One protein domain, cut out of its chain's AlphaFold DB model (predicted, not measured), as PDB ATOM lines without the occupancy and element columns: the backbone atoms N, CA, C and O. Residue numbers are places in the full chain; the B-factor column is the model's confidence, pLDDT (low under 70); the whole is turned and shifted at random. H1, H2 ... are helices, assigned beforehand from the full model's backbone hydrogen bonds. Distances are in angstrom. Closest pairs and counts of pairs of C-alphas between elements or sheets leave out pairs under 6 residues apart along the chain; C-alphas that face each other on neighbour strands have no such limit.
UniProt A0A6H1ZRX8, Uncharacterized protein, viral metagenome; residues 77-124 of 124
ATOM      1  N   ALA A  77      52.342  11.613 -29.720       93.00
ATOM      2  CA  ALA A  77      52.621  10.208 -29.424       93.00
ATOM      3  C   ALA A  77      53.160   9.993 -27.997       93.00
ATOM      4  O   ALA A  77      52.766   9.041 -27.331       93.00
ATOM      5  N   GLU A  78      54.000  10.902 -27.489       95.25
ATOM      6  CA  GLU A  78      54.507  10.833 -26.109       95.25
ATOM      7  C   GLU A  78      53.395  11.104 -25.085       95.25
ATOM      8  O   GLU A  78      53.377  10.504 -24.014       95.25
ATOM      9  N   VAL A  79      52.430  11.968 -25.423       95.31
ATOM     10  CA  VAL A  79      51.252  12.223 -24.575       95.31
ATOM     11  C   VAL A  79      50.348  10.988 -24.505       95.31
ATOM     12  O   VAL A  79      49.821  10.678 -23.438       95.31
ATOM     13  N   TYR A  80      50.182  10.269 -25.617       95.56
ATOM     14  CA  TYR A  80      49.434   9.010 -25.671       95.56
ATOM     15  C   TYR A  80      50.121   7.889 -24.880       95.56
ATOM     16  O   TYR A  80      49.461   7.213 -24.089       95.56
ATOM     17  N   ASP A  81      51.441   7.746 -25.031       95.94
ATOM     18  CA  ASP A  81      52.240   6.791 -24.257       95.94
ATOM     19  C   ASP A  81      52.133   7.075 -22.749       95.94
ATOM     20  O   ASP A  81      51.833   6.176 -21.962       95.94
ATOM     21  N   GLU A  82      52.247   8.345 -22.340       96.19
ATOM     22  CA  GLU A  82      52.051   8.748 -20.943       96.19
ATOM     23  C   GLU A  82      50.634   8.432 -20.437       96.19
ATOM     24  O   GLU A  82      50.447   8.016 -19.290       96.19
ATOM     25  N   ALA A  83      49.624   8.614 -21.288       95.12
ATOM     26  CA  ALA A  83      48.236   8.313 -20.965       95.12
ATOM     27  C   ALA A  83      47.942   6.805 -20.868       95.12
ATOM     28  O   ALA A  83      46.870   6.431 -20.384       95.12
ATOM     29  N   GLY A  84      48.857   5.943 -21.329       95.31
ATOM     30  CA  GLY A  84      48.614   4.511 -21.486       95.31
ATOM     31  C   GLY A  84      47.547   4.207 -22.540       95.31
ATOM     32  O   GLY A  84      46.833   3.211 -22.413       95.31
ATOM     33  N   VAL A  85      47.402   5.084 -23.538       94.62
ATOM     34  CA  VAL A  85      46.443   4.946 -24.639       94.62
ATOM     35  C   VAL A  85      47.203   4.586 -25.907       94.62
ATOM     36  O   VAL A  85      48.182   5.237 -26.261       94.62
ATOM     37  N   ASP A  86      46.730   3.564 -26.613       94.00
ATOM     38  CA  ASP A  86      47.306   3.164 -27.891       94.00
ATOM     39  C   ASP A  86      46.843   4.124 -29.003       94.00
ATOM     40  O   ASP A  86      45.653   4.220 -29.326       94.00
ATOM     41  N   MET A  87      47.795   4.869 -29.566       92.31
ATOM     42  CA  MET A  87      47.528   5.838 -30.629       92.31
ATOM     43  C   MET A  87      47.124   5.150 -31.943       92.31
ATOM     44  O   MET A  87      46.253   5.667 -32.642       92.31
ATOM     45  N   ASP A  88      47.652   3.960 -32.246       92.69
ATOM     46  CA  ASP A  88      47.285   3.192 -33.446       92.69
ATOM     47  C   ASP A  88      45.839   2.676 -33.345       92.69
ATOM     48  O   ASP A  88      45.084   2.675 -34.328       92.69
ATOM     49  N   GLU A  89      45.406   2.290 -32.139       94.25
ATOM     50  CA  GLU A  89      44.000   1.958 -31.890       94.25
ATOM     51  C   GLU A  89      43.088   3.178 -32.074       94.25
ATOM     52  O   GLU A  89      41.991   3.040 -32.625       94.25
ATOM     53  N   ALA A  90      43.527   4.373 -31.661       92.12
ATOM     54  CA  ALA A  90      42.785   5.613 -31.885       92.12
ATOM     55  C   ALA A  90      42.672   5.947 -33.384       92.12
ATOM     56  O   ALA A  90      41.565   6.203 -33.865       92.12
ATOM     57  N   HIS A  91      43.769   5.846 -34.146       91.88
ATOM     58  CA  HIS A  91      43.756   5.972 -35.610       91.88
ATOM     59  C   HIS A  91      42.760   5.004 -36.259       91.88
ATOM     60  O   HIS A  91      41.964   5.403 -37.112       91.88
ATOM     61  N   THR A  92      42.743   3.748 -35.808       93.50
ATOM     62  CA  THR A  92      41.820   2.722 -36.314       93.50
ATOM     63  C   THR A  92      40.361   3.047 -35.989       93.50
ATOM     64  O   THR A  92      39.485   2.887 -36.838       93.50
ATOM     65  N   ARG A  93      40.071   3.506 -34.766       93.62
ATOM     66  CA  ARG A  93      38.705   3.794 -34.304       93.62
ATOM     67  C   ARG A  93      38.065   4.964 -35.038       93.62
ATOM     68  O   ARG A  93      36.868   4.916 -35.316       93.62
ATOM     69  N   HIS A  94      38.863   5.980 -35.349       91.75
ATOM     70  CA  HIS A  94      38.415   7.186 -36.045       91.75
ATOM     71  C   HIS A  94      38.525   7.086 -37.572       91.75
ATOM     72  O   HIS A  94      38.206   8.057 -38.251       91.75
ATOM     73  N   ASP A  95      38.956   5.938 -38.114       91.00
ATOM     74  CA  ASP A  95      39.237   5.741 -39.550       91.00
ATOM     75  C   ASP A  95      40.135   6.858 -40.121       91.00
ATOM     76  O   ASP A  95      39.921   7.408 -41.203       91.00
ATOM     77  N   CYS A  96      41.135   7.241 -39.328       88.56
ATOM     78  CA  CYS A  96      41.970   8.407 -39.560       88.56
ATOM     79  C   CYS A  96      43.435   7.966 -39.514       88.56
ATOM     80  O   CYS A  96      43.987   7.886 -38.425       88.56
ATOM     81  N   PRO A  97      44.091   7.653 -40.644       86.81
ATOM     82  CA  PRO A  97      45.456   7.118 -40.645       86.81
ATOM     83  C   PRO A  97      46.541   8.161 -40.332       86.81
ATOM     84  O   PRO A  97      47.696   7.794 -40.161       86.81
ATOM     85  N   THR A  98      46.202   9.452 -40.307       86.50
ATOM     86  CA  THR A  98      47.112  10.539 -39.920       86.50
ATOM     87  C   THR A  98      46.314  11.760 -39.479       86.50
ATOM     88  O   THR A  98      45.224  12.012 -39.995       86.50
ATOM     89  N   ILE A  99      46.854  12.552 -38.554       86.94
ATOM     90  CA  ILE A  99      46.188  13.763 -38.061       86.94
ATOM     91  C   ILE A  99      46.496  14.933 -39.006       86.94
ATOM     92  O   ILE A  99      47.421  15.713 -38.794       86.94
ATOM     93  N   SER A 100      45.704  15.050 -40.076       81.50
ATOM     94  CA  SER A 100      45.915  16.042 -41.145       81.50
ATOM     95  C   SER A 100      45.038  17.302 -41.064       81.50
ATOM     96  O   SER A 100      45.106  18.153 -41.949       81.50
ATOM     97  N   ASP A 101      44.204  17.451 -40.035       83.94
ATOM     98  CA  ASP A 101      43.383  18.648 -39.814       83.94
ATOM     99  C   ASP A 101      42.928  18.777 -38.349       83.94
ATOM    100  O   ASP A 101      43.079  17.858 -37.544       83.94
ATOM    101  N   TRP A 102      42.356  19.935 -38.000       82.88
ATOM    102  CA  TRP A 102      41.879  20.233 -36.645       82.88
ATOM    103  C   TRP A 102      40.698  19.381 -36.184       82.88
ATOM    104  O   TRP A 102      40.558  19.171 -34.983       82.88
ATOM    105  N   GLY A 103      39.839  18.934 -37.102       85.12
ATOM    106  CA  GLY A 103      38.710  18.075 -36.759       85.12
ATOM    107  C   GLY A 103      39.215  16.721 -36.280       85.12
ATOM    108  O   GLY A 103      38.883  16.294 -35.178       85.12
ATOM    109  N   ASN A 104      40.111  16.122 -37.061       87.44
ATOM    110  CA  ASN A 104      40.808  14.898 -36.686       87.44
ATOM    111  C   ASN A 104      41.619  15.083 -35.401       87.44
ATOM    112  O   ASN A 104      41.511  14.269 -34.493       87.44
ATOM    113  N   PHE A 105      42.360  16.182 -35.262       89.81
ATOM    114  CA  PHE A 105      43.100  16.450 -34.028       89.81
ATOM    115  C   PHE A 105      42.181  16.532 -32.800       89.81
ATOM    116  O   PHE A 105      42.506  15.965 -31.762       89.81
ATOM    117  N   GLY A 106      41.013  17.172 -32.924       90.19
ATOM    118  CA  GLY A 106      40.015  17.239 -31.856       90.19
ATOM    119  C   GLY A 106      39.553  15.859 -31.383       90.19
ATOM    120  O   GLY A 106      39.548  15.612 -30.181       90.19
ATOM    121  N   LEU A 107      39.264  14.939 -32.311       91.62
ATOM    122  CA  LEU A 107      38.880  13.558 -31.979       91.62
ATOM    123  C   LEU A 107      39.962  12.833 -31.171       91.62
ATOM    124  O   LEU A 107      39.658  12.108 -30.228       91.62
ATOM    125  N   PHE A 108      41.234  13.057 -31.497       92.44
ATOM    126  CA  PHE A 108      42.353  12.453 -30.774       92.44
ATOM    127  C   PHE A 108      42.512  13.052 -29.379       92.44
ATOM    128  O   PHE A 108      42.728  12.343 -28.400       92.44
ATOM    129  N   LEU A 109      42.323  14.361 -29.235       92.81
ATOM    130  CA  LEU A 109      42.331  14.961 -27.908       92.81
ATOM    131  C   LEU A 109      41.193  14.426 -27.016       92.81
ATOM    132  O   LEU A 109      41.323  14.489 -25.793       92.81
ATOM    133  N   GLU A 110      40.077  13.940 -27.572       91.94
ATOM    134  CA  GLU A 110      38.953  13.369 -26.806       91.94
ATOM    135  C   GLU A 110      39.250  11.961 -26.267       91.94
ATOM    136  O   GLU A 110      38.663  11.559 -25.262       91.94
ATOM    137  N   GLU A 111      40.199  11.248 -26.878       93.56
ATOM    138  CA  GLU A 111      40.671   9.929 -26.434       93.56
ATOM    139  C   GLU A 111      41.508   9.989 -25.156       93.56
ATOM    140  O   GLU A 111      41.636   9.003 -24.424       93.56
ATOM    141  N   LEU A 112      42.087  11.155 -24.870       94.12
ATOM    142  CA  LEU A 112      42.939  11.330 -23.710       94.12
ATOM    143  C   LEU A 112      42.106  11.335 -22.415       94.12
ATOM    144  O   LEU A 112      41.104  12.060 -22.311       94.12
ATOM    145  N   PRO A 113      42.543  10.603 -21.370       94.69
ATOM    146  CA  PRO A 113      41.931  10.666 -20.051       94.69
ATOM    147  C   PRO A 113      41.833  12.110 -19.545       94.69
ATOM    148  O   PRO A 113      42.704  12.939 -19.810       94.69
ATOM    149  N   GLU A 114      40.785  12.415 -18.776       94.00
ATOM    150  CA  GLU A 114      40.562  13.754 -18.205       94.00
ATOM    151  C   GLU A 114      41.790  14.278 -17.446       94.00
ATOM    152  O   GLU A 114      42.195  15.415 -17.656       94.00
ATOM    153  N   THR A 115      42.469  13.426 -16.674       94.12
ATOM    154  CA  THR A 115      43.683  13.794 -15.930       94.12
ATOM    155  C   THR A 115      44.832  14.261 -16.829       94.12
ATOM    156  O   THR A 115      45.562  15.185 -16.472       94.12
ATOM    157  N   ILE A 116      44.997  13.644 -18.002       95.44
ATOM    158  CA  ILE A 116      46.001  14.050 -18.994       95.44
ATOM    159  C   ILE A 116      45.565  15.357 -19.652       95.44
ATOM    160  O   ILE A 116      46.358  16.289 -19.766       95.44
ATOM    161  N   ARG A 117      44.287  15.474 -20.020       92.25
ATOM    162  CA  ARG A 117      43.746  16.712 -20.594       92.25
ATOM    163  C   ARG A 117      43.918  17.908 -19.661       92.25
ATOM    164  O   ARG A 117      44.392  18.951 -20.105       92.25
ATOM    165  N   GLU A 118      43.627  17.746 -18.374       92.06
ATOM    166  CA  GLU A 118      43.845  18.769 -17.349       92.06
ATOM    167  C   GLU A 118      45.326  19.137 -17.212       92.06
ATOM    168  O   GLU A 118      45.657  20.325 -17.198       92.06
ATOM    169  N   LYS A 119      46.226  18.141 -17.174       92.00
ATOM    170  CA  LYS A 119      47.682  18.357 -17.096       92.00
ATOM    171  C   LYS A 119      48.187  19.260 -18.228       92.00
ATOM    172  O   LYS A 119      49.020  20.130 -17.982       92.00
ATOM    173  N   TYR A 120      47.681  19.064 -19.444       88.75
ATOM    174  CA  TYR A 120      48.082  19.823 -20.632       88.75
ATOM    175  C   TYR A 120      47.175  21.027 -20.942       88.75
ATOM    176  O   TYR A 120      47.393  21.716 -21.939       88.75
ATOM    177  N   GLY A 121      46.180  21.320 -20.097       87.38
ATOM    178  CA  GLY A 121      45.282  22.465 -20.270       87.38
ATOM    179  C   GLY A 121      44.331  22.360 -21.469       87.38
ATOM    180  O   GLY A 121      43.931  23.385 -22.017       87.38
ATOM    181  N   ILE A 122      43.969  21.145 -21.887       85.94
ATOM    182  CA  ILE A 122      43.013  20.884 -22.970       85.94
ATOM    183  C   ILE A 122      41.589  21.068 -22.418       85.94
ATOM    184  O   ILE A 122      41.144  20.288 -21.578       85.94
ATOM    185  N   GLN A 123      40.878  22.106 -22.875       75.00
ATOM    186  CA  GLN A 123      39.510  22.444 -22.449       75.00
ATOM    187  C   GLN A 123      38.540  22.370 -23.640       75.00
ATOM    188  O   GLN A 123      38.888  22.838 -24.726       75.00
ATOM    189  N   TYR A 124      37.345  21.811 -23.418       60.72
ATOM    190  CA  TYR A 124      36.237  21.709 -24.383       60.72
ATOM    191  C   TYR A 124      35.075  22.622 -23.995       60.72
ATOM    192  O   TYR A 124      34.790  22.713 -22.777       60.72
TER     193      TYR A 124
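What this domain is: This is residues 77 to 124 of the 124 residues of an uncharacterized protein of viral metagenome (UniProt A0A6H1ZRX8). Four short helices make a small cluster in which each stands at a large angle to the next: H2 crosses over the later half of H3, the longest helix, while H4 follows just past the end of H3, and H1 lies between H2 and H4 on the other side, near H3. The helices have few close C-alpha pairs between them, and residues 94 to 101 make the loop from H2 to H3. The printed part has 48 residues with four named helices, H1, H2, H3 and H4 in that order, and no named strand; the class is all helix. The whole is compact, with a radius of gyration of the C-alphas of 10.3 A and spans of 26 by 21 by 15 A.

Where its parts are: Find C-alpha 102 at (41.879, 20.233, -36.645); from there H3, residues 102 to 111, runs 14.6 A to C-alpha 111 at (40.671, 9.929, -26.434). Go back along the chain to find H2, residues 87 to 93, 9.8 A long. Before it, H1 takes up residues 77 to 83, 9.7 A from C-alpha 77 at (52.621, 10.208, -29.424). After H3 comes H4, residues 114 to 119, 8.6 A long, which ends at C-alpha 119 at (47.682, 18.357, -17.096).

How they stand to each other: Start from H3 and look at Phe 108, whose C-alpha is 6.9 A from that of Ala 90, the closest pair of H3 and H2. These two helices are close but not clearly touching, about perpendicular at 74 degrees. H3 and H4 are also close but not clearly touching, with the closest C-alphas those of Leu 109 and Arg 117, 7.7 A apart. They run opposite ways at a steep tilt of 69 degrees, only just short of about perpendicular. H1 and H3 are near each other, with 5 pairs of C-alphas within 10 A. H1 is close to H4 but not clearly touching, and the closest C-alphas, of Ala 83 and Ile 116, are 6.5 A apart; they run opposite ways at a steep tilt of 62 degrees. H1 and H2 only just touch, and only at the corner by their link, with 3 pairs of C-alphas within 8 A. Their closest C-alphas, of Tyr 80 and Met 87, are 6.2 A apart, and their lines are about perpendicular at 88 degrees. H2 and H4 are apart. In the backbones of H1, H2 and H4 every O i to N i+4 pair is within hydrogen-bond range; in H3, 5 of 6 are.

The domain as a whole: Look at Asp 95 and Lys 119 for the two C-alphas farthest apart, 27.1 A. The printed part has no cut and runs from residue 77 to Tyr 124, the chain's last residue, with 20.6 A between the C-alphas of Ala 77 and Tyr 124. The links H1 to H2 and H3 to H4 are tight, the link H2 to H3, of 8 residues, is short, and no link is long. The mean pLDDT of the printed part of this model is 90.5, and residue 124 is under 70.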